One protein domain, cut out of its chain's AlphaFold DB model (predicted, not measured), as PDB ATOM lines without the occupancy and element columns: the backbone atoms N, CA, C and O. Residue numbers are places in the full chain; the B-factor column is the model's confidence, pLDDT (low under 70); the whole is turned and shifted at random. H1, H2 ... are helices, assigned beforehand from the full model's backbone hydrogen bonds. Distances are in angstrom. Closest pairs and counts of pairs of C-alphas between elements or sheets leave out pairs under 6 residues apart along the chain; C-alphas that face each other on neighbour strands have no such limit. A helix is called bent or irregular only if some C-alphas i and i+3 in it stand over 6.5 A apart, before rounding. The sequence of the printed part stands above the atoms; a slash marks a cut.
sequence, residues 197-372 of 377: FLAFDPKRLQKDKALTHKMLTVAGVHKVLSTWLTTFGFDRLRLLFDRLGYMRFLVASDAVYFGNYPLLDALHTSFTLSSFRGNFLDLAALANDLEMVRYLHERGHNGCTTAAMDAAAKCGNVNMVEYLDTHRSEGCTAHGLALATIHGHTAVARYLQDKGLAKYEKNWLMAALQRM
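This is residues 197 to 372 of the 377 residues of an uncharacterized protein of Aphanomyces astaci (UniProt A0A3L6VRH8). Four helical hairpins, H6 with H7, H8 with H9, H10 with H11 and H12 with H13, stack one after another along the longest axis as a curved, two-layered row, and H14 follows H12 at one end. At the other end H4 crosses H6 and H5 meets it at a corner, while the short helices H1, H2 and H3 form a loose cluster on the side of H4 away from the row. The 176 printed residues hold fourteen named helices, H1 to H14 in order, and no named strand; the class is all helix. The whole is only just compact, close to loose, with a radius of gyration of the C-alphas of 18.6 A, and it is only just elongated, spanning 56 by 38 by 23 A.

H1, residues 197 to 200, begins with C-alpha 197 at (93.834, -0.164, -39.258). H2 is residues 202 to 205 and H3 residues 209 to 215. H4, residues 218 to 232, is the longest at 20.8 A. H5 is residues 236 to 243. H6, residues 247 to 257, measures 15.1 A, and H7, residues 261 to 271, measures 15.0 A. H8 is residues 280 to 286, with C-alpha 280 at (77.551, -2.744, -25.782), and H9 is residues 290 to 298. H10, residues 306 to 315, measures 14.4 A, and H11, residues 318 to 327, measures 14.3 A. H12 is residues 334 to 342 and H13 residues 346 to 354. H14, residues 363 to 372, measures 15.3 A and ends with C-alpha 372 at (73.767, 18.313, -0.180); it is neither bent nor irregular, but only just: C-alphas 363 and 366 are 6.1 A apart.

H1 is close to H4 but not clearly touching it, the closest C-alphas being those of Phe 197 and Val 224, 7.7 A apart. H2 and H3 are likewise close but not clearly touching, at Leu 205 and Thr 212, whose C-alphas are 5.4 A apart. H6 is the hub, touching four helices. It touches H4 about perpendicular, only just, at 73 degrees, with the C-alphas of His 222 and Asp 254 closest at 6.2 A. H5 and H6 only just touch, with 3 pairs of C-alphas within 8 A, and only at the corner. H6 and H7 form a hairpin at a shallow tilt of 33 degrees, only just short of steep. H6 touches H8 at a steep tilt of 41 degrees, the same way, closest at the C-alphas of Tyr 257 and Ala 284, 5.7 A apart. H8 and H9 form a hairpin at a shallow tilt of 12 degrees. H8 touches H10, the same way, with the C-alphas of Asp 282 and Ala 308 closest at 4.1 A. H10 and H11 form a hairpin, as do H12 and H13. H10 touches H12 at a shallow tilt of 2 degrees, the same way, with the C-alphas of Asp 310 and Gly 336 closest at 3.8 A. H12 and H14 only just touch, with 3 pairs of C-alphas within 8 A, closest at Thr 341 and Leu 369, 7.0 A. In H4 to H13 every O i to N i+4 pair is within hydrogen-bond range; the count is 5 of 6 in H14 and 1 of 3 in H3, beside 1 of 4 O i to N i+3 pairs, and H1 and H2 are too short for an i+4 pair.

The two C-alphas farthest apart, those of Leu 239 and Gln 370, are 57.9 A apart. The printed part has no cut, and no link is long. The mean pLDDT of the printed part is 86.9; residues 206 to 216 and 358 to 372 are under 70.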
ATOM      1  N   PHE A 197      94.342   0.648 -40.363       90.19
ATOM      2  CA  PHE A 197      93.834  -0.164 -39.258       90.19
ATOM      3  C   PHE A 197      94.905  -1.018 -38.580       90.19
ATOM      4  O   PHE A 197      94.719  -1.429 -37.437       90.19
ATOM      5  N   LEU A 198      96.065  -1.214 -39.217       86.50
ATOM      6  CA  LEU A 198      97.189  -1.917 -38.592       86.50
ATOM      7  C   LEU A 198      97.747  -1.184 -37.375       86.50
ATOM      8  O   LEU A 198      98.394  -1.812 -36.537       86.50
ATOM      9  N   ALA A 199      97.495   0.119 -37.255       83.38
ATOM     10  CA  ALA A 199      97.809   0.869 -36.045       83.38
ATOM     11  C   ALA A 199      97.044   0.344 -34.813       83.38
ATOM     12  O   ALA A 199      97.514   0.511 -33.692       83.38
ATOM     13  N   PHE A 200      95.906  -0.327 -35.020       85.25
ATOM     14  CA  PHE A 200      95.054  -0.878 -33.965       85.25
ATOM     15  C   PHE A 200      95.272  -2.380 -33.722       85.25
ATOM     16  O   PHE A 200      94.521  -2.989 -32.962       85.25
ATOM     17  N   ASP A 201      96.285  -2.995 -34.346       84.44
ATOM     18  CA  ASP A 201      96.584  -4.418 -34.161       84.44
ATOM     19  C   ASP A 201      96.978  -4.705 -32.697       84.44
ATOM     20  O   ASP A 201      98.013  -4.204 -32.230       84.44
ATOM     21  N   PRO A 202      96.221  -5.555 -31.970       79.12
ATOM     22  CA  PRO A 202      96.504  -5.899 -30.579       79.12
ATOM     23  C   PRO A 202      97.944  -6.366 -30.342       79.12
ATOM     24  O   PRO A 202      98.543  -6.036 -29.319       79.12
ATOM     25  N   LYS A 203      98.539  -7.095 -31.297       79.75
ATOM     26  CA  LYS A 203      99.917  -7.604 -31.178       79.75
ATOM     27  C   LYS A 203     100.958  -6.490 -31.247       79.75
ATOM     28  O   LYS A 203     102.025  -6.607 -30.647       79.75
ATOM     29  N   ARG A 204     100.673  -5.422 -31.995       75.06
ATOM     30  CA  ARG A 204     101.553  -4.251 -32.106       75.06
ATOM     31  C   ARG A 204     101.439  -3.369 -30.873       75.06
ATOM     32  O   ARG A 204     102.454  -2.927 -30.348       75.06
ATOM     33  N   LEU A 205     100.221  -3.193 -30.372       71.75
ATOM     34  CA  LEU A 205      99.930  -2.367 -29.201       71.75
ATOM     35  C   LEU A 205     100.520  -2.949 -27.914       71.75
ATOM     36  O   LEU A 205     101.083  -2.217 -27.109       71.75
ATOM     37  N   GLN A 206     100.510  -4.277 -27.758       69.44
ATOM     38  CA  GLN A 206     101.145  -4.941 -26.610       69.44
ATOM     39  C   GLN A 206     102.637  -4.602 -26.445       69.44
ATOM     40  O   GLN A 206     103.158  -4.697 -25.334       69.44
ATOM     41  N   LYS A 207     103.323  -4.193 -27.521       67.06
ATOM     42  CA  LYS A 207     104.744  -3.823 -27.486       67.06
ATOM     43  C   LYS A 207     104.987  -2.379 -27.046       67.06
ATOM     44  O   LYS A 207     106.069  -2.099 -26.541       67.06
ATOM     45  N   ASP A 208     104.011  -1.487 -27.199       63.38
ATOM     46  CA  ASP A 208     104.162  -0.063 -26.894       63.38
ATOM     47  C   ASP A 208     102.971   0.466 -26.075       63.38
ATOM     48  O   ASP A 208     101.921   0.869 -26.589       63.38
ATOM     49  N   LYS A 209     103.154   0.475 -24.750       60.66
ATOM     50  CA  LYS A 209     102.136   0.921 -23.786       60.66
ATOM     51  C   LYS A 209     101.784   2.407 -23.931       60.66
ATOM     52  O   LYS A 209     100.655   2.784 -23.621       60.66
ATOM     53  N   ALA A 210     102.712   3.244 -24.404       59.34
ATOM     54  CA  ALA A 210     102.488   4.682 -24.552       59.34
ATOM     55  C   ALA A 210     101.655   4.994 -25.807       59.34
ATOM     56  O   ALA A 210     100.715   5.791 -25.741       59.34
ATOM     57  N   LEU A 211     101.933   4.317 -26.928       55.25
ATOM     58  CA  LEU A 211     101.104   4.391 -28.140       55.25
ATOM     59  C   LEU A 211      99.693   3.838 -27.910       55.25
ATOM     60  O   LEU A 211      98.724   4.399 -28.428       55.25
ATOM     61  N   THR A 212      99.569   2.794 -27.083       58.34
ATOM     62  CA  THR A 212      98.283   2.153 -26.771       58.34
ATOM     63  C   THR A 212      97.261   3.145 -26.219       58.34
ATOM     64  O   THR A 212      96.142   3.211 -26.721       58.34
ATOM     65  N   HIS A 213      97.643   3.989 -25.255       57.19
ATOM     66  CA  HIS A 213      96.717   4.958 -24.657       57.19
ATOM     67  C   HIS A 213      96.290   6.091 -25.599       57.19
ATOM     68  O   HIS A 213      95.212   6.647 -25.418       57.19
ATOM     69  N   LYS A 214      97.111   6.447 -26.595       57.25
ATOM     70  CA  LYS A 214      96.828   7.564 -27.509       57.25
ATOM     71  C   LYS A 214      96.018   7.121 -28.733       57.25
ATOM     72  O   LYS A 214      95.131   7.854 -29.168       57.25
ATOM     73  N   MET A 215      96.299   5.927 -29.270       56.12
ATOM     74  CA  MET A 215      95.656   5.425 -30.493       56.12
ATOM     75  C   MET A 215      94.368   4.635 -30.243       56.12
ATOM     76  O   MET A 215      93.465   4.738 -31.064       56.12
ATOM     77  N   LEU A 216      94.225   3.922 -29.114       64.88
ATOM     78  CA  LEU A 216      92.958   3.251 -28.761       64.88
ATOM     79  C   LEU A 216      91.927   4.175 -28.106       64.88
ATOM     80  O   LEU A 216      90.938   3.710 -27.542       64.88
ATOM     81  N   THR A 217      92.130   5.490 -28.182       74.44
ATOM     82  CA  THR A 217      91.056   6.408 -27.821       74.44
ATOM     83  C   THR A 217      89.888   6.205 -28.780       74.44
ATOM     84  O   THR A 217      90.081   6.040 -29.986       74.44
ATOM     85  N   VAL A 218      88.672   6.248 -28.241       77.12
ATOM     86  CA  VAL A 218      87.436   6.109 -29.021       77.12
ATOM     87  C   VAL A 218      87.419   7.115 -30.185       77.12
ATOM     88  O   VAL A 218      87.165   6.746 -31.323       77.12
ATOM     89  N   ALA A 219      87.861   8.354 -29.944       83.88
ATOM     90  CA  ALA A 219      88.009   9.383 -30.977       83.88
ATOM     91  C   ALA A 219      89.065   9.062 -32.059       83.88
ATOM     92  O   ALA A 219      88.894   9.430 -33.223       83.88
ATOM     93  N   GLY A 220      90.169   8.402 -31.692       85.75
ATOM     94  CA  GLY A 220      91.234   8.035 -32.627       85.75
ATOM     95  C   GLY A 220      90.783   6.974 -33.628       85.75
ATOM     96  O   GLY A 220      90.984   7.140 -34.834       85.75
ATOM     97  N   VAL A 221      90.120   5.926 -33.131       88.19
ATOM     98  CA  VAL A 221      89.517   4.880 -33.970       88.19
ATOM     99  C   VAL A 221      88.426   5.482 -34.855       88.19
ATOM    100  O   VAL A 221      88.473   5.294 -36.072       88.19
ATOM    101  N   HIS A 222      87.533   6.288 -34.276       92.44
ATOM    102  CA  HIS A 222      86.443   6.940 -34.997       92.44
ATOM    103  C   HIS A 222      86.920   7.758 -36.186       92.44
ATOM    104  O   HIS A 222      86.380   7.647 -37.281       92.44
ATOM    105  N   LYS A 223      87.964   8.573 -36.007       91.62
ATOM    106  CA  LYS A 223      88.483   9.427 -37.080       91.62
ATOM    107  C   LYS A 223      88.963   8.608 -38.280       91.62
ATOM    108  O   LYS A 223      88.687   8.972 -39.422       91.62
ATOM    109  N   VAL A 224      89.683   7.514 -38.031       92.56
ATOM    110  CA  VAL A 224      90.177   6.637 -39.105       92.56
ATOM    111  C   VAL A 224      89.016   5.886 -39.750       92.56
ATOM    112  O   VAL A 224      88.925   5.835 -40.975       92.56
ATOM    113  N   LEU A 225      88.111   5.342 -38.934       94.06
ATOM    114  CA  LEU A 225      86.982   4.550 -39.398       94.06
ATOM    115  C   LEU A 225      85.972   5.385 -40.193       94.06
ATOM    116  O   LEU A 225      85.611   4.984 -41.292       94.06
ATOM    117  N   SER A 226      85.564   6.550 -39.693       93.81
ATOM    118  CA  SER A 226      84.644   7.467 -40.382       93.81
ATOM    119  C   SER A 226      85.177   7.870 -41.757       93.81
ATOM    120  O   SER A 226      84.482   7.679 -42.748       93.81
ATOM    121  N   THR A 227      86.438   8.314 -41.837       94.56
ATOM    122  CA  THR A 227      87.094   8.684 -43.109       94.56
ATOM    123  C   THR A 227      87.127   7.512 -44.097       94.56
ATOM    124  O   THR A 227      86.940   7.676 -45.305       94.56
ATOM    125  N   TRP A 228      87.369   6.303 -43.595       95.31
ATOM    126  CA  TRP A 228      87.402   5.105 -44.421       95.31
ATOM    127  C   TRP A 228      86.001   4.706 -44.908       95.31
ATOM    128  O   TRP A 228      85.812   4.460 -46.097       95.31
ATOM    129  N   LEU A 229      84.995   4.731 -44.029       94.75
ATOM    130  CA  LEU A 229      83.607   4.406 -44.368       94.75
ATOM    131  C   LEU A 229      82.995   5.403 -45.354       94.75
ATOM    132  O   LEU A 229      82.274   4.980 -46.252       94.75
ATOM    133  N   THR A 230      83.314   6.697 -45.253       94.56
ATOM    134  CA  THR A 230      82.866   7.691 -46.246       94.56
ATOM    135  C   THR A 230      83.476   7.452 -47.624       94.56
ATOM    136  O   THR A 230      82.881   7.830 -48.625       94.56
ATOM    137  N   THR A 231      84.659   6.833 -47.683       94.38
ATOM    138  CA  THR A 231      85.374   6.579 -48.940       94.38
ATOM    139  C   THR A 231      84.931   5.274 -49.606       94.38
ATOM    140  O   THR A 231      84.792   5.229 -50.824       94.38
ATOM    141  N   PHE A 232      84.720   4.207 -48.827       92.69
ATOM    142  CA  PHE A 232      84.500   2.854 -49.361       92.69
ATOM    143  C   PHE A 232      83.107   2.272 -49.092       92.69
ATOM    144  O   PHE A 232      82.770   1.237 -49.665       92.69
ATOM    145  N   GLY A 233      82.303   2.906 -48.238       92.44
ATOM    146  CA  GLY A 233      80.972   2.427 -47.871       92.44
ATOM    147  C   GLY A 233      80.973   1.173 -46.988       92.44
ATOM    148  O   GLY A 233      82.013   0.678 -46.540       92.44
ATOM    149  N   PHE A 234      79.774   0.655 -46.715       93.19
ATOM    150  CA  PHE A 234      79.572  -0.481 -45.808       93.19
ATOM    151  C   PHE A 234      79.876  -1.837 -46.457       93.19
ATOM    152  O   PHE A 234      80.284  -2.761 -45.757       93.19
ATOM    153  N   ASP A 235      79.796  -1.959 -47.784       90.06
ATOM    154  CA  ASP A 235      80.070  -3.219 -48.498       90.06
ATOM    155  C   ASP A 235      81.513  -3.706 -48.299       90.06
ATOM    156  O   ASP A 235      81.802  -4.907 -48.257       90.06
ATOM    157  N   ARG A 236      82.440  -2.763 -48.099       91.75
ATOM    158  CA  ARG A 236      83.859  -3.043 -47.859       91.75
ATOM    159  C   ARG A 236      84.123  -3.663 -46.480       91.75
ATOM    160  O   ARG A 236      85.183  -4.260 -46.277       91.75
ATOM    161  N   LEU A 237      83.173  -3.576 -45.540       92.69
ATOM    162  CA  LEU A 237      83.314  -4.114 -44.182       92.69
ATOM    163  C   LEU A 237      83.517  -5.627 -44.170       92.69
ATOM    164  O   LEU A 237      84.307  -6.123 -43.371       92.69
ATOM    165  N   ARG A 238      82.868  -6.364 -45.080       90.44
ATOM    166  CA  ARG A 238      83.045  -7.820 -45.169       90.44
ATOM    167  C   ARG A 238      84.510  -8.178 -45.414       90.44
ATOM    168  O   ARG A 238      85.091  -8.949 -44.658       90.44
ATOM    169  N   LEU A 239      85.131  -7.530 -46.400       89.62
ATOM    170  CA  LEU A 239      86.545  -7.734 -46.704       89.62
ATOM    171  C   LEU A 239      87.441  -7.291 -45.539       89.62
ATOM    172  O   LEU A 239      88.411  -7.978 -45.218       89.62
ATOM    173  N   LEU A 240      87.112  -6.169 -44.886       92.12
ATOM    174  CA  LEU A 240      87.846  -5.690 -43.712       92.12
ATOM    175  C   LEU A 240      87.847  -6.742 -42.602       92.12
ATOM    176  O   LEU A 240      88.883  -7.010 -42.006       92.12
ATOM    177  N   PHE A 241      86.706  -7.364 -42.343       91.62
ATOM    178  CA  PHE A 241      86.540  -8.355 -41.289       91.62
ATOM    179  C   PHE A 241      87.126  -9.722 -41.618       91.62
ATOM    180  O   PHE A 241      87.498 -10.444 -40.691       91.62
ATOM    181  N   ASP A 242      87.207 -10.074 -42.898       88.75
ATOM    182  CA  ASP A 242      87.864 -11.297 -43.357       88.75
ATOM    183  C   ASP A 242      89.391 -11.172 -43.261       88.75
ATOM    184  O   ASP A 242      90.079 -12.136 -42.922       88.75
ATOM    185  N   ARG A 243      89.939  -9.974 -43.510       88.56
ATOM    186  CA  ARG A 243      91.385  -9.712 -43.418       88.56
ATOM    187  C   ARG A 243      91.841  -9.324 -42.011       88.56
ATOM    188  O   ARG A 243      92.904  -9.756 -41.577       88.56
ATOM    189  N   LEU A 244      91.047  -8.534 -41.292       89.69
ATOM    190  CA  LEU A 244      91.351  -7.963 -39.978       89.69
ATOM    191  C   LEU A 244      90.214  -8.258 -38.987       89.69
ATOM    192  O   LEU A 244      89.449  -7.378 -38.597       89.69
ATOM    193  N   GLY A 245      90.111  -9.509 -38.532       88.69
ATOM    194  CA  GLY A 245      89.015  -9.953 -37.655       88.69
ATOM    195  C   GLY A 245      88.854  -9.159 -36.349       88.69
ATOM    196  O   GLY A 245      87.733  -9.002 -35.866       88.69
ATOM    197  N   TYR A 246      89.935  -8.587 -35.803       87.75
ATOM    198  CA  TYR A 246      89.885  -7.738 -34.602       87.75
ATOM    199  C   TYR A 246      89.101  -6.434 -34.817       87.75
ATOM    200  O   TYR A 246      88.568  -5.874 -33.859       87.75
ATOM    201  N   MET A 247      88.971  -5.972 -36.066       91.62
ATOM    202  CA  MET A 247      88.220  -4.761 -36.389       91.62
ATOM    203  C   MET A 247      86.719  -4.924 -36.166       91.62
ATOM    204  O   MET A 247      86.055  -3.925 -35.930       91.62
ATOM    205  N   ARG A 248      86.172  -6.149 -36.169       90.81
ATOM    206  CA  ARG A 248      84.731  -6.386 -35.938       90.81
ATOM    207  C   ARG A 248      84.254  -5.725 -34.648       90.81
ATOM    208  O   ARG A 248      83.279  -4.982 -34.648       90.81
ATOM    209  N   PHE A 249      84.979  -5.972 -33.560       89.25
ATOM    210  CA  PHE A 249      84.652  -5.416 -32.253       89.25
ATOM    211  C   PHE A 249      84.846  -3.896 -32.209       89.25
ATOM    212  O   PHE A 249      84.007  -3.199 -31.646       89.25
ATOM    213  N   LEU A 250      85.920  -3.382 -32.818       91.44
ATOM    214  CA  LEU A 250      86.218  -1.946 -32.828       91.44
ATOM    215  C   LEU A 250      85.180  -1.152 -33.620       91.44
ATOM    216  O   LEU A 250      84.692  -0.145 -33.127       91.44
ATOM    217  N   VAL A 251      84.797  -1.636 -34.805       93.88
ATOM    218  CA  VAL A 251      83.767  -1.008 -35.645       93.88
ATOM    219  C   VAL A 251      82.416  -1.009 -34.935       93.88
ATOM    220  O   VAL A 251      81.749   0.018 -34.907       93.88
ATOM    221  N   ALA A 252      82.026  -2.129 -34.320       93.44
ATOM    222  CA  ALA A 252      80.777  -2.198 -33.564       93.44
ATOM    223  C   ALA A 252      80.791  -1.268 -32.339       93.44
ATOM    224  O   ALA A 252      79.829  -0.544 -32.110       93.44
ATOM    225  N   SER A 253      81.893  -1.238 -31.582       92.69
ATOM    226  CA  SER A 253      82.028  -0.367 -30.406       92.69
ATOM    227  C   SER A 253      81.986   1.115 -30.780       92.69
ATOM    228  O   SER A 253      81.343   1.895 -30.083       92.69
ATOM    229  N   ASP A 254      82.636   1.496 -31.884       93.94
ATOM    230  CA  ASP A 254      82.585   2.855 -32.431       93.94
ATOM    231  C   ASP A 254      81.153   3.235 -32.820       93.94
ATOM    232  O   ASP A 254      80.638   4.265 -32.390       93.94
ATOM    233  N   ALA A 255      80.469   2.352 -33.551       95.00
ATOM    234  CA  ALA A 255      79.095   2.577 -33.975       95.00
ATOM    235  C   ALA A 255      78.139   2.765 -32.786       95.00
ATOM    236  O   ALA A 255      77.283   3.644 -32.831       95.00
ATOM    237  N   VAL A 256      78.309   1.986 -31.714       95.12
ATOM    238  CA  VAL A 256      77.517   2.120 -30.482       95.12
ATOM    239  C   VAL A 256      77.815   3.438 -29.772       95.12
ATOM    240  O   VAL A 256      76.889   4.159 -29.420       95.12
ATOM    241  N   TYR A 257      79.091   3.769 -29.572       93.44
ATOM    242  CA  TYR A 257      79.472   4.952 -28.798       93.44
ATOM    243  C   TYR A 257      79.072   6.267 -29.483       93.44
ATOM    244  O   TYR A 257      78.709   7.225 -28.806       93.44
ATOM    245  N   PHE A 258      79.136   6.323 -30.818       93.44
ATOM    246  CA  PHE A 258      78.784   7.516 -31.599       93.44
ATOM    247  C   PHE A 258      77.354   7.504 -32.157       93.44
ATOM    248  O   PHE A 258      77.003   8.404 -32.917       93.44
ATOM    249  N   GLY A 259      76.527   6.510 -31.817       94.75
ATOM    250  CA  GLY A 259      75.125   6.487 -32.241       94.75
ATOM    251  C   GLY A 259      74.911   6.214 -33.739       94.75
ATOM    252  O   GLY A 259      73.971   6.732 -34.338       94.75
ATOM    253  N   ASN A 260      75.779   5.435 -34.392       94.94
ATOM    254  CA  ASN A 260      75.682   5.139 -35.826       94.94
ATOM    255  C   ASN A 260      74.779   3.921 -36.102       94.94
ATOM    256  O   ASN A 260      75.256   2.811 -36.364       94.94
ATOM    257  N   TYR A 261      73.464   4.143 -36.061       95.69
ATOM    258  CA  TYR A 261      72.446   3.118 -36.331       95.69
ATOM    259  C   TYR A 261      72.576   2.453 -37.719       95.69
ATOM    260  O   TYR A 261      72.557   1.223 -37.762       95.69
ATOM    261  N   PRO A 262      72.799   3.181 -38.839       95.25
ATOM    262  CA  PRO A 262      72.943   2.546 -40.155       95.25
ATOM    263  C   PRO A 262      74.098   1.542 -40.227       95.25
ATOM    264  O   PRO A 262      73.983   0.482 -40.842       95.25
ATOM    265  N   LEU A 263      75.218   1.855 -39.570       94.94
ATOM    266  CA  LEU A 263      76.349   0.938 -39.483       94.94
ATOM    267  C   LEU A 263      75.995  -0.296 -38.640       94.94
ATOM    268  O   LEU A 263      76.321  -1.415 -39.030       94.94
ATOM    269  N   LEU A 264      75.289  -0.119 -37.520       95.19
ATOM    270  CA  LEU A 264      74.813  -1.239 -36.701       95.19
ATOM    271  C   LEU A 264      73.807  -2.126 -37.440       95.19
ATOM    272  O   LEU A 264      73.855  -3.345 -37.277       95.19
ATOM    273  N   ASP A 265      72.961  -1.561 -38.300       94.56
ATOM    274  CA  ASP A 265      72.051  -2.315 -39.167       94.56
ATOM    275  C   ASP A 265      72.806  -3.180 -40.181       94.56
ATOM    276  O   ASP A 265      72.517  -4.375 -40.326       94.56
ATOM    277  N   ALA A 266      73.835  -2.618 -40.823       93.12
ATOM    278  CA  ALA A 266      74.701  -3.363 -41.736       93.12
ATOM    279  C   ALA A 266      75.445  -4.507 -41.016       93.12
ATOM    280  O   ALA A 266      75.540  -5.632 -41.526       93.12
ATOM    281  N   LEU A 267      75.928  -4.252 -39.796       92.62
ATOM    282  CA  LEU A 267      76.576  -5.265 -38.961       92.62
ATOM    283  C   LEU A 267      75.599  -6.347 -38.494       92.62
ATOM    284  O   LEU A 267      75.954  -7.527 -38.501       92.62
ATOM    285  N   HIS A 268      74.377  -5.970 -38.114       91.75
ATOM    286  CA  HIS A 268      73.343  -6.906 -37.685       91.75
ATOM    287  C   HIS A 268      72.972  -7.871 -38.813       91.75
ATOM    288  O   HIS A 268      72.932  -9.077 -38.583       91.75
ATOM    289  N   THR A 269      72.816  -7.350 -40.033       91.00
ATOM    290  CA  THR A 269      72.529  -8.147 -41.237       91.00
ATOM    291  C   THR A 269      73.640  -9.160 -41.533       91.00
ATOM    292  O   THR A 269      73.369 -10.265 -41.995       91.00
ATOM    293  N   SER A 270      74.894  -8.807 -41.240       87.81
ATOM    294  CA  SER A 270      76.056  -9.641 -41.575       87.81
ATOM    295  C   SER A 270      76.437 -10.658 -40.488       87.81
ATOM    296  O   SER A 270      76.853 -11.767 -40.813       87.81
ATOM    297  N   PHE A 271      76.342 -10.293 -39.202       83.81
ATOM    298  CA  PHE A 271      76.891 -11.091 -38.089       83.81
ATOM    299  C   PHE A 271      75.939 -11.283 -36.899       83.81
ATOM    300  O   PHE A 271      76.289 -12.018 -35.979       83.81
ATOM    301  N   THR A 272      74.746 -10.676 -36.904       90.38
ATOM    302  CA  THR A 272      73.816 -10.595 -35.757       90.38
ATOM    303  C   THR A 272      74.439  -9.928 -34.518       90.38
ATOM    304  O   THR A 272      75.386 -10.428 -33.921       90.38
ATOM    305  N   LEU A 273      73.885  -8.801 -34.060       88.62
ATOM    306  CA  LEU A 273      74.452  -8.028 -32.931       88.62
ATOM    307  C   LEU A 273      74.501  -8.796 -31.593       88.62
ATOM    308  O   LEU A 273      75.358  -8.515 -30.753       88.62
ATOM    309  N   SER A 274      73.632  -9.789 -31.397       89.62
ATOM    310  CA  SER A 274      73.633 -10.643 -30.203       89.62
ATOM    311  C   SER A 274      74.843 -11.585 -30.121       89.62
ATOM    312  O   SER A 274      75.169 -12.058 -29.035       89.62
ATOM    313  N   SER A 275      75.546 -11.836 -31.235       89.62
ATOM    314  CA  SER A 275      76.725 -12.715 -31.273       89.62
ATOM    315  C   SER A 275      78.007 -12.038 -30.768       89.62
ATOM    316  O   SER A 275      78.992 -12.710 -30.437       89.62
ATOM    317  N   PHE A 276      78.013 -10.706 -30.684       89.31
ATOM    318  CA  PHE A 276      79.162  -9.946 -30.211       89.31
ATOM    319  C   PHE A 276      79.334 -10.121 -28.702       89.31
ATOM    320  O   PHE A 276      78.425  -9.864 -27.921       89.31
ATOM    321  N   ARG A 277      80.547 -10.492 -28.274       84.56
ATOM    322  CA  ARG A 277      80.890 -10.686 -26.852       84.56
ATOM    323  C   ARG A 277      81.144  -9.384 -26.070       84.56
ATOM    324  O   ARG A 277      81.625  -9.446 -24.945       84.56
ATOM    325  N   GLY A 278      80.910  -8.223 -26.680       86.62
ATOM    326  CA  GLY A 278      81.110  -6.920 -26.046       86.62
ATOM    327  C   GLY A 278      79.980  -6.553 -25.094       86.62
ATOM    328  O   GLY A 278      78.861  -6.999 -25.301       86.62
ATOM    329  N   ASN A 279      80.250  -5.700 -24.104       92.62
ATOM    330  CA  ASN A 279      79.205  -5.107 -23.269       92.62
ATOM    331  C   ASN A 279      78.686  -3.817 -23.917       92.62
ATOM    332  O   ASN A 279      79.014  -2.713 -23.480       92.62
ATOM    333  N   PHE A 280      77.952  -3.930 -25.023       94.94
ATOM    334  CA  PHE A 280      77.551  -2.744 -25.782       94.94
ATOM    335  C   PHE A 280      76.503  -1.894 -25.058       94.94
ATOM    336  O   PHE A 280      76.490  -0.683 -25.256       94.94
ATOM    337  N   LEU A 281      75.701  -2.478 -24.160       96.06
ATOM    338  CA  LEU A 281      74.783  -1.703 -23.317       96.06
ATOM    339  C   LEU A 281      75.554  -0.807 -22.333       96.06
ATOM    340  O   LEU A 281      75.169   0.341 -22.133       96.06
ATOM    341  N   ASP A 282      76.687  -1.281 -21.798       95.12
ATOM    342  CA  ASP A 282      77.566  -0.465 -20.948       95.12
ATOM    343  C   ASP A 282      78.164   0.709 -21.736       95.12
ATOM    344  O   ASP A 282      78.230   1.828 -21.229       95.12
ATOM    345  N   LEU A 283      78.591   0.468 -22.983       94.19
ATOM    346  CA  LEU A 283      79.142   1.514 -23.850       94.19
ATOM    347  C   LEU A 283      78.092   2.559 -24.243       94.19
ATOM    348  O   LEU A 283      78.389   3.750 -24.207       94.19
ATOM    349  N   ALA A 284      76.874   2.131 -24.582       96.06
ATOM    350  CA  ALA A 284      75.769   3.035 -24.895       96.06
ATOM    351  C   ALA A 284      75.371   3.886 -23.676       96.06
ATOM    352  O   ALA A 284      75.207   5.101 -23.783       96.06
ATOM    353  N   ALA A 285      75.313   3.273 -22.487       95.69
ATOM    354  CA  ALA A 285      75.067   3.988 -21.238       95.69
ATOM    355  C   ALA A 285      76.197   4.973 -20.894       95.69
ATOM    356  O   ALA A 285      75.934   6.077 -20.425       95.69
ATOM    357  N   LEU A 286      77.455   4.619 -21.182       93.75
ATOM    358  CA  LEU A 286      78.601   5.519 -21.028       93.75
ATOM    359  C   LEU A 286      78.519   6.734 -21.963       93.75
ATOM    360  O   LEU A 286      78.899   7.833 -21.558       93.75
ATOM    361  N   ALA A 287      78.010   6.547 -23.182       92.75
ATOM    362  CA  ALA A 287      77.702   7.629 -24.117       92.75
ATOM    363  C   ALA A 287      76.442   8.430 -23.721       92.75
ATOM    364  O   ALA A 287      76.132   9.434 -24.359       92.75
ATOM    365  N   ASN A 288      75.748   8.025 -22.649       95.56
ATOM    366  CA  ASN A 288      74.490   8.597 -22.171       95.56
ATOM    367  C   ASN A 288      73.364   8.571 -23.231       95.56
ATOM    368  O   ASN A 288      72.504   9.451 -23.245       95.56
ATOM    369  N   ASP A 289      73.356   7.550 -24.096       96.50
ATOM    370  CA  ASP A 289      72.360   7.365 -25.159       96.50
ATOM    371  C   ASP A 289      71.352   6.262 -24.784       96.50
ATOM    372  O   ASP A 289      71.620   5.065 -24.909       96.50
ATOM    373  N   LEU A 290      70.179   6.672 -24.288       97.31
ATOM    374  CA  LEU A 290      69.101   5.751 -23.901       97.31
ATOM    375  C   LEU A 290      68.475   5.043 -25.107       97.31
ATOM    376  O   LEU A 290      68.101   3.876 -25.000       97.31
ATOM    377  N   GLU A 291      68.375   5.717 -26.249       97.81
ATOM    378  CA  GLU A 291      67.769   5.126 -27.442       97.81
ATOM    379  C   GLU A 291      68.668   4.030 -28.015       97.81
ATOM    380  O   GLU A 291      68.181   2.962 -28.384       97.81
ATOM    381  N   MET A 292      69.991   4.209 -27.956       97.44
ATOM    382  CA  MET A 292      70.933   3.153 -28.328       97.44
ATOM    383  C   MET A 292      70.851   1.951 -27.375       97.44
ATOM    384  O   MET A 292      70.910   0.800 -27.814       97.44
ATOM    385  N   VAL A 293      70.666   2.192 -26.070       97.19
ATOM    386  CA  VAL A 293      70.430   1.123 -25.083       97.19
ATOM    387  C   VAL A 293      69.159   0.336 -25.427       97.19
ATOM    388  O   VAL A 293      69.195  -0.898 -25.435       97.19
ATOM    389  N   ARG A 294      68.054   1.021 -25.759       96.81
ATOM    390  CA  ARG A 294      66.800   0.383 -26.204       96.81
ATOM    391  C   ARG A 294      67.006  -0.421 -27.482       96.81
ATOM    392  O   ARG A 294      66.721  -1.614 -27.496       96.81
ATOM    393  N   TYR A 295      67.607   0.189 -28.500       97.38
ATOM    394  CA  TYR A 295      67.882  -0.438 -29.792       97.38
ATOM    395  C   TYR A 295      68.707  -1.728 -29.660       97.38
ATOM    396  O   TYR A 295      68.378  -2.754 -30.260       97.38
ATOM    397  N   LEU A 296      69.771  -1.716 -28.851       96.12
ATOM    398  CA  LEU A 296      70.591  -2.907 -28.613       96.12
ATOM    399  C   LEU A 296      69.823  -3.988 -27.845       96.12
ATOM    400  O   LEU A 296      69.940  -5.172 -28.175       96.12
ATOM    401  N   HIS A 297      69.038  -3.590 -26.841       95.12
ATOM    402  CA  HIS A 297      68.225  -4.507 -26.047       95.12
ATOM    403  C   HIS A 297      67.144  -5.195 -26.894       95.12
ATOM    404  O   HIS A 297      67.036  -6.420 -26.867       95.12
ATOM    405  N   GLU A 298      66.409  -4.437 -27.710       94.38
ATOM    406  CA  GLU A 298      65.373  -4.944 -28.622       94.38
ATOM    407  C   GLU A 298      65.942  -5.903 -29.679       94.38
ATOM    408  O   GLU A 298      65.274  -6.846 -30.097       94.38
ATOM    409  N   ARG A 299      67.214  -5.729 -30.058       93.62
ATOM    410  CA  ARG A 299      67.946  -6.651 -30.945       93.62
ATOM    411  C   ARG A 299      68.581  -7.845 -30.231       93.62
ATOM    412  O   ARG A 299      69.381  -8.569 -30.831       93.62
ATOM    413  N   GLY A 300      68.238  -8.063 -28.962       91.94
ATOM    414  CA  GLY A 300      68.654  -9.222 -28.177       91.94
ATOM    415  C   GLY A 300      70.122  -9.199 -27.753       91.94
ATOM    416  O   GLY A 300      70.700 -10.256 -27.485       91.94
ATOM    417  N   HIS A 301      70.763  -8.028 -27.720       94.44
ATOM    418  CA  HIS A 301      72.117  -7.926 -27.193       94.44
ATOM    419  C   HIS A 301      72.102  -8.031 -25.660       94.44
ATOM    420  O   HIS A 301      71.440  -7.259 -24.973       94.44
ATOM    421  N   ASN A 302      72.869  -8.980 -25.120       89.50
ATOM    422  CA  ASN A 302      72.850  -9.313 -23.692       89.50
ATOM    423  C   ASN A 302      74.039  -8.759 -22.894       89.50
ATOM    424  O   ASN A 302      74.064  -8.925 -21.674       89.50
ATOM    425  N   GLY A 303      75.020  -8.143 -23.560       91.12
ATOM    426  CA  GLY A 303      76.231  -7.621 -22.934       91.12
ATOM    427  C   GLY A 303      75.959  -6.355 -22.127       91.12
ATOM    428  O   GLY A 303      76.024  -5.247 -22.662       91.12
ATOM    429  N   CYS A 304      75.671  -6.529 -20.840       94.19
ATOM    430  CA  CYS A 304      75.445  -5.469 -19.864       94.19
ATOM    431  C   CYS A 304      76.021  -5.901 -18.512       94.19
ATOM    432  O   CYS A 304      76.038  -7.085 -18.167       94.19
ATOM    433  N   THR A 305      76.529  -4.937 -17.756       94.00
ATOM    434  CA  THR A 305      77.037  -5.120 -16.398       94.00
ATOM    435  C   THR A 305      76.516  -4.005 -15.495       94.00
ATOM    436  O   THR A 305      75.772  -3.123 -15.923       94.00
ATOM    437  N   THR A 306      76.936  -3.998 -14.229       93.50
ATOM    438  CA  THR A 306      76.647  -2.880 -13.318       93.50
ATOM    439  C   THR A 306      77.217  -1.547 -13.816       93.50
ATOM    440  O   THR A 306      76.772  -0.492 -13.372       93.50
ATOM    441  N   ALA A 307      78.186  -1.576 -14.745       93.44
ATOM    442  CA  ALA A 307      78.779  -0.377 -15.324       93.44
ATOM    443  C   ALA A 307      77.758   0.472 -16.096       93.44
ATOM    444  O   ALA A 307      77.862   1.695 -16.049       93.44
ATOM    445  N   ALA A 308      76.756  -0.137 -16.747       95.25
ATOM    446  CA  ALA A 308      75.691   0.613 -17.415       95.25
ATOM    447  C   ALA A 308      74.906   1.489 -16.424       95.25
ATOM    448  O   ALA A 308      74.758   2.693 -16.629       95.25
ATOM    449  N   MET A 309      74.461   0.899 -15.310       94.88
ATOM    450  CA  MET A 309      73.714   1.615 -14.273       94.88
ATOM    451  C   MET A 309      74.586   2.657 -13.561       94.88
ATOM    452  O   MET A 309      74.131   3.766 -13.286       94.88
ATOM    453  N   ASP A 310      75.855   2.333 -13.300       93.69
ATOM    454  CA  ASP A 310      76.805   3.269 -12.693       93.69
ATOM    455  C   ASP A 310      77.075   4.482 -13.601       93.69
ATOM    456  O   ASP A 310      77.165   5.612 -13.112       93.69
ATOM    457  N   ALA A 311      77.171   4.270 -14.919       94.56
ATOM    458  CA  ALA A 311      77.311   5.338 -15.905       94.56
ATOM    459  C   ALA A 311      76.048   6.208 -15.980       94.56
ATOM    460  O   ALA A 311      76.147   7.432 -15.882       94.56
ATOM    461  N   ALA A 312      74.864   5.590 -16.043       95.94
ATOM    462  CA  ALA A 312      73.588   6.301 -16.006       95.94
ATOM    463  C   ALA A 312      73.456   7.160 -14.733       95.94
ATOM    464  O   ALA A 312      73.044   8.323 -14.790       95.94
ATOM    465  N   ALA A 313      73.891   6.618 -13.590       94.44
ATOM    466  CA  ALA A 313      73.900   7.314 -12.311       94.44
ATOM    467  C   ALA A 313      74.876   8.493 -12.272       94.44
ATOM    468  O   ALA A 313      74.526   9.570 -11.783       94.44
ATOM    469  N   LYS A 314      76.071   8.324 -12.845       94.06
ATOM    470  CA  LYS A 314      77.053   9.400 -13.016       94.06
ATOM    471  C   LYS A 314      76.521  10.544 -13.877       94.06
ATOM    472  O   LYS A 314      76.808  11.693 -13.571       94.06
ATOM    473  N   CYS A 315      75.785  10.229 -14.941       94.00
ATOM    474  CA  CYS A 315      75.202  11.213 -15.856       94.00
ATOM    475  C   CYS A 315      73.899  11.837 -15.333       94.00
ATOM    476  O   CYS A 315      73.393  12.779 -15.938       94.00
ATOM    477  N   GLY A 316      73.334  11.309 -14.241       94.75
ATOM    478  CA  GLY A 316      72.064  11.781 -13.691       94.75
ATOM    479  C   GLY A 316      70.847  11.427 -14.548       94.75
ATOM    480  O   GLY A 316      69.803  12.063 -14.411       94.75
ATOM    481  N   ASN A 317      70.966  10.432 -15.430       96.12
ATOM    482  CA  ASN A 317      69.916  10.058 -16.371       96.12
ATOM    483  C   ASN A 317      68.901   9.114 -15.710       96.12
ATOM    484  O   ASN A 317      69.048   7.893 -15.745       96.12
ATOM    485  N   VAL A 318      67.870   9.699 -15.092       95.81
ATOM    486  CA  VAL A 318      66.814   8.965 -14.370       95.81
ATOM    487  C   VAL A 318      66.101   7.965 -15.284       95.81
ATOM    488  O   VAL A 318      65.970   6.803 -14.919       95.81
ATOM    489  N   ASN A 319      65.736   8.378 -16.501       97.38
ATOM    490  CA  ASN A 319      65.019   7.522 -17.452       97.38
ATOM    491  C   ASN A 319      65.833   6.278 -17.839       97.38
ATOM    492  O   ASN A 319      65.279   5.191 -17.995       97.38
ATOM    493  N   MET A 320      67.152   6.423 -17.988       97.38
ATOM    494  CA  MET A 320      68.037   5.294 -18.271       97.38
ATOM    495  C   MET A 320      68.176   4.361 -17.069       97.38
ATOM    496  O   MET A 320      68.160   3.147 -17.246       97.38
ATOM    497  N   VAL A 321      68.259   4.907 -15.853       95.88
ATOM    498  CA  VAL A 321      68.282   4.109 -14.617       95.88
ATOM    499  C   VAL A 321      66.993   3.300 -14.462       95.88
ATOM    500  O   VAL A 321      67.055   2.101 -14.210       95.88
ATOM    501  N   GLU A 322      65.834   3.922 -14.677       95.69
ATOM    502  CA  GLU A 322      64.532   3.248 -14.639       95.69
ATOM    503  C   GLU A 322      64.419   2.161 -15.713       95.69
ATOM    504  O   GLU A 322      63.963   1.048 -15.438       95.69
ATOM    505  N   TYR A 323      64.872   2.446 -16.936       97.06
ATOM    506  CA  TYR A 323      64.867   1.467 -18.020       97.06
ATOM    507  C   TYR A 323      65.753   0.256 -17.703       97.06
ATOM    508  O   TYR A 323      65.321  -0.888 -17.848       97.06
ATOM    509  N   LEU A 324      66.979   0.494 -17.230       95.25
ATOM    510  CA  LEU A 324      67.901  -0.576 -16.860       95.25
ATOM    511  C   LEU A 324      67.381  -1.373 -15.654       95.25
ATOM    512  O   LEU A 324      67.498  -2.589 -15.655       95.25
ATOM    513  N   ASP A 325      66.761  -0.735 -14.659       93.88
ATOM    514  CA  ASP A 325      66.185  -1.427 -13.492       93.88
ATOM    515  C   ASP A 325      65.008  -2.333 -13.885       93.88
ATOM    516  O   ASP A 325      64.827  -3.418 -13.343       93.88
ATOM    517  N   THR A 326      64.209  -1.900 -14.860       94.50
ATOM    518  CA  THR A 326      63.023  -2.645 -15.306       94.50
ATOM    519  C   THR A 326      63.345  -3.792 -16.262       94.50
ATOM    520  O   THR A 326      62.638  -4.798 -16.253       94.50
ATOM    521  N   HIS A 327      64.399  -3.669 -17.073       93.94
ATOM    522  CA  HIS A 327      64.714  -4.634 -18.137       93.94
ATOM    523  C   HIS A 327      65.960  -5.487 -17.855       93.94
ATOM    524  O   HIS A 327      66.228  -6.442 -18.590       93.94
ATOM    525  N   ARG A 328      66.749  -5.158 -16.824       92.06
ATOM    526  CA  ARG A 328      68.009  -5.833 -16.466       92.06
ATOM    527  C   ARG A 328      68.045  -6.180 -14.976       92.06
ATOM    528  O   ARG A 328      67.258  -5.685 -14.182       92.06
ATOM    529  N   SER A 329      68.963  -7.067 -14.593       89.81
ATOM    530  CA  SER A 329      69.071  -7.614 -13.223       89.81
ATOM    531  C   SER A 329      70.399  -7.302 -12.523       89.81
ATOM    532  O   SER A 329      70.577  -7.608 -11.346       89.81
ATOM    533  N   GLU A 330      71.350  -6.710 -13.243       90.88
ATOM    534  CA  GLU A 330      72.722  -6.488 -12.796       90.88
ATOM    535  C   GLU A 330      72.785  -5.466 -11.655       90.88
ATOM    536  O   GLU A 330      73.570  -5.634 -10.720       90.88
ATOM    537  N   GLY A 331      71.919  -4.449 -11.708       87.81
ATOM    538  CA  GLY A 331      71.794  -3.408 -10.691       87.81
ATOM    539  C   GLY A 331      72.921  -2.372 -10.720       87.81
ATOM    540  O   GLY A 331      73.616  -2.200 -11.721       87.81
ATOM    541  N   CYS A 332      73.085  -1.658  -9.604       87.75
ATOM    542  CA  CYS A 332      74.062  -0.581  -9.430       87.75
ATOM    543  C   CYS A 332      75.115  -0.974  -8.387       87.75
ATOM    544  O   CYS A 332      74.812  -1.651  -7.400       87.75
ATOM    545  N   THR A 333      76.355  -0.516  -8.544       88.12
ATOM    546  CA  THR A 333      77.340  -0.632  -7.464       88.12
ATOM    547  C   THR A 333      77.232   0.539  -6.483       88.12
ATOM    548  O   THR A 333      76.599   1.563  -6.741       88.12
ATOM    549  N   ALA A 334      77.917   0.433  -5.341       85.31
ATOM    550  CA  ALA A 334      78.092   1.576  -4.444       85.31
ATOM    551  C   ALA A 334      78.800   2.763  -5.133       85.31
ATOM    552  O   ALA A 334      78.624   3.906  -4.710       85.31
ATOM    553  N   HIS A 335      79.577   2.507  -6.195       85.19
ATOM    554  CA  HIS A 335      80.250   3.548  -6.962       85.19
ATOM    555  C   HIS A 335      79.260   4.390  -7.769       85.19
ATOM    556  O   HIS A 335      79.351   5.613  -7.714       85.19
ATOM    557  N   GLY A 336      78.280   3.781  -8.445       87.31
ATOM    558  CA  GLY A 336      77.254   4.522  -9.186       87.31
ATOM    559  C   GLY A 336      76.450   5.465  -8.293       87.31
ATOM    560  O   GLY A 336      76.304   6.649  -8.600       87.31
ATOM    561  N   LEU A 337      76.030   4.987  -7.120       88.00
ATOM    562  CA  LEU A 337      75.340   5.820  -6.133       88.00
ATOM    563  C   LEU A 337      76.237   6.950  -5.598       88.00
ATOM    564  O   LEU A 337      75.795   8.096  -5.496       88.00
ATOM    565  N   ALA A 338      77.511   6.660  -5.313       86.50
ATOM    566  CA  ALA A 338      78.484   7.683  -4.936       86.50
ATOM    567  C   ALA A 338      78.618   8.756  -6.026       86.50
ATOM    568  O   ALA A 338      78.546   9.945  -5.719       86.50
ATOM    569  N   LEU A 339      78.749   8.360  -7.293       88.25
ATOM    570  CA  LEU A 339      78.850   9.282  -8.422       88.25
ATOM    571  C   LEU A 339      77.596  10.149  -8.558       88.25
ATOM    572  O   LEU A 339      77.744  11.367  -8.660       88.25
ATOM    573  N   ALA A 340      76.395   9.570  -8.460       90.81
ATOM    574  CA  ALA A 340      75.147  10.333  -8.463       90.81
ATOM    575  C   ALA A 340      75.121  11.379  -7.338       90.81
ATOM    576  O   ALA A 340      74.764  12.532  -7.570       90.81
ATOM    577  N   THR A 341      75.561  11.017  -6.127       86.94
ATOM    578  CA  THR A 341      75.629  11.973  -5.011       86.94
ATOM    579  C   THR A 341      76.692  13.053  -5.212       86.94
ATOM    580  O   THR A 341      76.406  14.224  -5.010       86.94
ATOM    581  N   ILE A 342      77.902  12.707  -5.659       87.19
ATOM    582  CA  ILE A 342      78.994  13.675  -5.866       87.19
ATOM    583  C   ILE A 342      78.613  14.723  -6.919       87.19
ATOM    584  O   ILE A 342      78.934  15.897  -6.750       87.19
ATOM    585  N   HIS A 343      77.897  14.313  -7.970       86.62
ATOM    586  CA  HIS A 343      77.451  15.199  -9.051       86.62
ATOM    587  C   HIS A 343      76.101  15.886  -8.756       86.62
ATOM    588  O   HIS A 343      75.602  16.642  -9.583       86.62
ATOM    589  N   GLY A 344      75.505  15.662  -7.577       89.56
ATOM    590  CA  GLY A 344      74.259  16.321  -7.170       89.56
ATOM    591  C   GLY A 344      72.987  15.763  -7.819       89.56
ATOM    592  O   GLY A 344      71.932  16.394  -7.746       89.56
ATOM    593  N   HIS A 345      73.040  14.573  -8.420       93.50
ATOM    594  CA  HIS A 345      71.903  13.896  -9.053       93.50
ATOM    595  C   HIS A 345      70.989  13.237  -8.011       93.50
ATOM    596  O   HIS A 345      70.878  12.015  -7.899       93.50
ATOM    597  N   THR A 346      70.324  14.077  -7.217       89.31
ATOM    598  CA  THR A 346      69.498  13.661  -6.072       89.31
ATOM    599  C   THR A 346      68.336  12.741  -6.450       89.31
ATOM    600  O   THR A 346      68.035  11.830  -5.683       89.31
ATOM    601  N   ALA A 347      67.713  12.932  -7.618       91.94
ATOM    602  CA  ALA A 347      66.628  12.074  -8.103       91.94
ATOM    603  C   ALA A 347      67.101  10.630  -8.329       91.94
ATOM    604  O   ALA A 347      66.503   9.697  -7.799       91.94
ATOM    605  N   VAL A 348      68.232  10.456  -9.020       92.62
ATOM    606  CA  VAL A 348      68.831   9.133  -9.237       92.62
ATOM    607  C   VAL A 348      69.284   8.508  -7.919       92.62
ATOM    608  O   VAL A 348      69.011   7.339  -7.665       92.62
ATOM    609  N   ALA A 349      69.943   9.281  -7.051       88.94
ATOM    610  CA  ALA A 349      70.413   8.767  -5.769       88.94
ATOM    611  C   ALA A 349      69.260   8.253  -4.888       88.94
ATOM    612  O   ALA A 349      69.393   7.195  -4.274       88.94
ATOM    613  N   ARG A 350      68.122   8.964  -4.865       87.88
ATOM    614  CA  ARG A 350      66.900   8.498  -4.190       87.88
ATOM    615  C   ARG A 350      66.354   7.234  -4.838       87.88
ATOM    616  O   ARG A 350      66.157   6.259  -4.129       87.88
ATOM    617  N   TYR A 351      66.212   7.214  -6.165       90.62
ATOM    618  CA  TYR A 351      65.712   6.041  -6.887       90.62
ATOM    619  C   TYR A 351      66.514   4.771  -6.555       90.62
ATOM    620  O   TYR A 351      65.954   3.744  -6.170       90.62
ATOM    621  N   LEU A 352      67.845   4.858  -6.636       87.94
ATOM    622  CA  LEU A 352      68.748   3.744  -6.345       87.94
ATOM    623  C   LEU A 352      68.685   3.291  -4.878       87.94
ATOM    624  O   LEU A 352      68.835   2.098  -4.597       87.94
ATOM    625  N   GLN A 353      68.481   4.228  -3.947       84.31
ATOM    626  CA  GLN A 353      68.358   3.945  -2.520       84.31
ATOM    627  C   GLN A 353      67.014   3.287  -2.184       84.31
ATOM    628  O   GLN A 353      67.000   2.274  -1.485       84.31
ATOM    629  N   ASP A 354      65.913   3.822  -2.711       85.69
ATOM    630  CA  ASP A 354      64.549   3.345  -2.461       85.69
ATOM    631  C   ASP A 354      64.352   1.915  -2.977       85.69
ATOM    632  O   ASP A 354      63.729   1.083  -2.316       85.69
ATOM    633  N   LYS A 355      64.954   1.594  -4.128       84.56
ATOM    634  CA  LYS A 355      64.936   0.248  -4.718       84.56
ATOM    635  C   LYS A 355      65.951  -0.719  -4.099       84.56
ATOM    636  O   LYS A 355      65.923  -1.907  -4.405       84.56
ATOM    637  N   GLY A 356      66.861  -0.236  -3.248       78.88
ATOM    638  CA  GLY A 356      67.920  -1.060  -2.655       78.88
ATOM    639  C   GLY A 356      68.906  -1.639  -3.678       78.88
ATOM    640  O   GLY A 356      69.508  -2.681  -3.423       78.88
ATOM    641  N   LEU A 357      69.070  -0.985  -4.833       72.38
ATOM    642  CA  LEU A 357      69.886  -1.491  -5.946       72.38
ATOM    643  C   LEU A 357      71.383  -1.379  -5.674       72.38
ATOM    644  O   LEU A 357      72.164  -2.164  -6.204       72.38
ATOM    645  N   ALA A 358      71.785  -0.418  -4.842       65.44
ATOM    646  CA  ALA A 358      73.165  -0.271  -4.413       65.44
ATOM    647  C   ALA A 358      73.451  -1.182  -3.211       65.44
ATOM    648  O   ALA A 358      72.883  -1.022  -2.131       65.44
ATOM    649  N   LYS A 359      74.396  -2.114  -3.362       63.28
ATOM    650  CA  LYS A 359      74.919  -2.909  -2.239       63.28
ATOM    651  C   LYS A 359      75.846  -2.033  -1.379       63.28
ATOM    652  O   LYS A 359      77.024  -1.907  -1.707       63.28
ATOM    653  N   TYR A 360      75.343  -1.409  -0.306       64.50
ATOM    654  CA  TYR A 360      76.161  -0.584   0.606       64.50
ATOM    655  C   TYR A 360      75.785  -0.715   2.095       64.50
ATOM    656  O   TYR A 360      74.665  -1.089   2.444       64.50
ATOM    657  N   GLU A 361      76.729  -0.358   2.981       51.44
ATOM    658  CA  GLU A 361      76.487  -0.155   4.418       51.44
ATOM    659  C   GLU A 361      75.951   1.262   4.700       51.44
ATOM    660  O   GLU A 361      76.590   2.265   4.376       51.44
ATOM    661  N   LYS A 362      74.778   1.331   5.344       56.50
ATOM    662  CA  LYS A 362      73.848   2.477   5.457       56.50
ATOM    663  C   LYS A 362      74.406   3.854   5.889       56.50
ATOM    664  O   LYS A 362      73.709   4.850   5.705       56.50
ATOM    665  N   ASN A 363      75.619   3.963   6.435       57.28
ATOM    666  CA  ASN A 363      75.978   5.096   7.303       57.28
ATOM    667  C   ASN A 363      76.590   6.325   6.604       57.28
ATOM    668  O   ASN A 363      76.275   7.452   6.984       57.28
ATOM    669  N   TRP A 364      77.441   6.169   5.585       69.06
ATOM    670  CA  TRP A 364      78.135   7.324   4.984       69.06
ATOM    671  C   TRP A 364      77.261   8.106   3.985       69.06
ATOM    672  O   TRP A 364      77.392   9.324   3.850       69.06
ATOM    673  N   LEU A 365      76.332   7.415   3.320       63.31
ATOM    674  CA  LEU A 365      75.511   7.984   2.253       63.31
ATOM    675  C   LEU A 365      74.451   8.967   2.773       63.31
ATOM    676  O   LEU A 365      74.230  10.023   2.183       63.31
ATOM    677  N   MET A 366      73.841   8.647   3.920       65.25
ATOM    678  CA  MET A 366      72.860   9.516   4.581       65.25
ATOM    679  C   MET A 366      73.486  10.857   4.973       65.25
ATOM    680  O   MET A 366      72.899  11.912   4.740       65.25
ATOM    681  N   ALA A 367      74.723  10.830   5.478       65.31
ATOM    682  CA  ALA A 367      75.471  12.039   5.809       65.31
ATOM    683  C   ALA A 367      75.806  12.880   4.559       65.31
ATOM    684  O   ALA A 367      75.747  14.111   4.611       65.31
ATOM    685  N   ALA A 368      76.124  12.242   3.427       67.94
ATOM    686  CA  ALA A 368      76.393  12.934   2.164       67.94
ATOM    687  C   ALA A 368      75.135  13.612   1.586       67.94
ATOM    688  O   ALA A 368      75.185  14.781   1.201       67.94
ATOM    689  N   LEU A 369      73.992  12.919   1.595       66.31
ATOM    690  CA  LEU A 369      72.704  13.468   1.154       66.31
ATOM    691  C   LEU A 369      72.244  14.640   2.032       66.31
ATOM    692  O   LEU A 369      71.778  15.658   1.517       66.31
ATOM    693  N   GLN A 370      72.424  14.534   3.350       68.81
ATOM    694  CA  GLN A 370      72.072  15.599   4.288       68.81
ATOM    695  C   GLN A 370      72.915  16.862   4.060       68.81
ATOM    696  O   GLN A 370      72.370  17.963   4.058       68.81
ATOM    697  N   ARG A 371      74.212  16.706   3.752       66.75
ATOM    698  CA  ARG A 371      75.107  17.819   3.380       66.75
ATOM    699  C   ARG A 371      74.743  18.485   2.053       66.75
ATOM    700  O   ARG A 371      74.920  19.693   1.912       66.75
ATOM    701  N   MET A 372      74.252  17.727   1.074       65.31
ATOM    702  CA  MET A 372      73.767  18.313  -0.180       65.31
ATOM    703  C   MET A 372      72.490  19.124   0.024       65.31
ATOM    704  O   MET A 372      72.380  20.222  -0.514       65.31
TER     705      MET A 372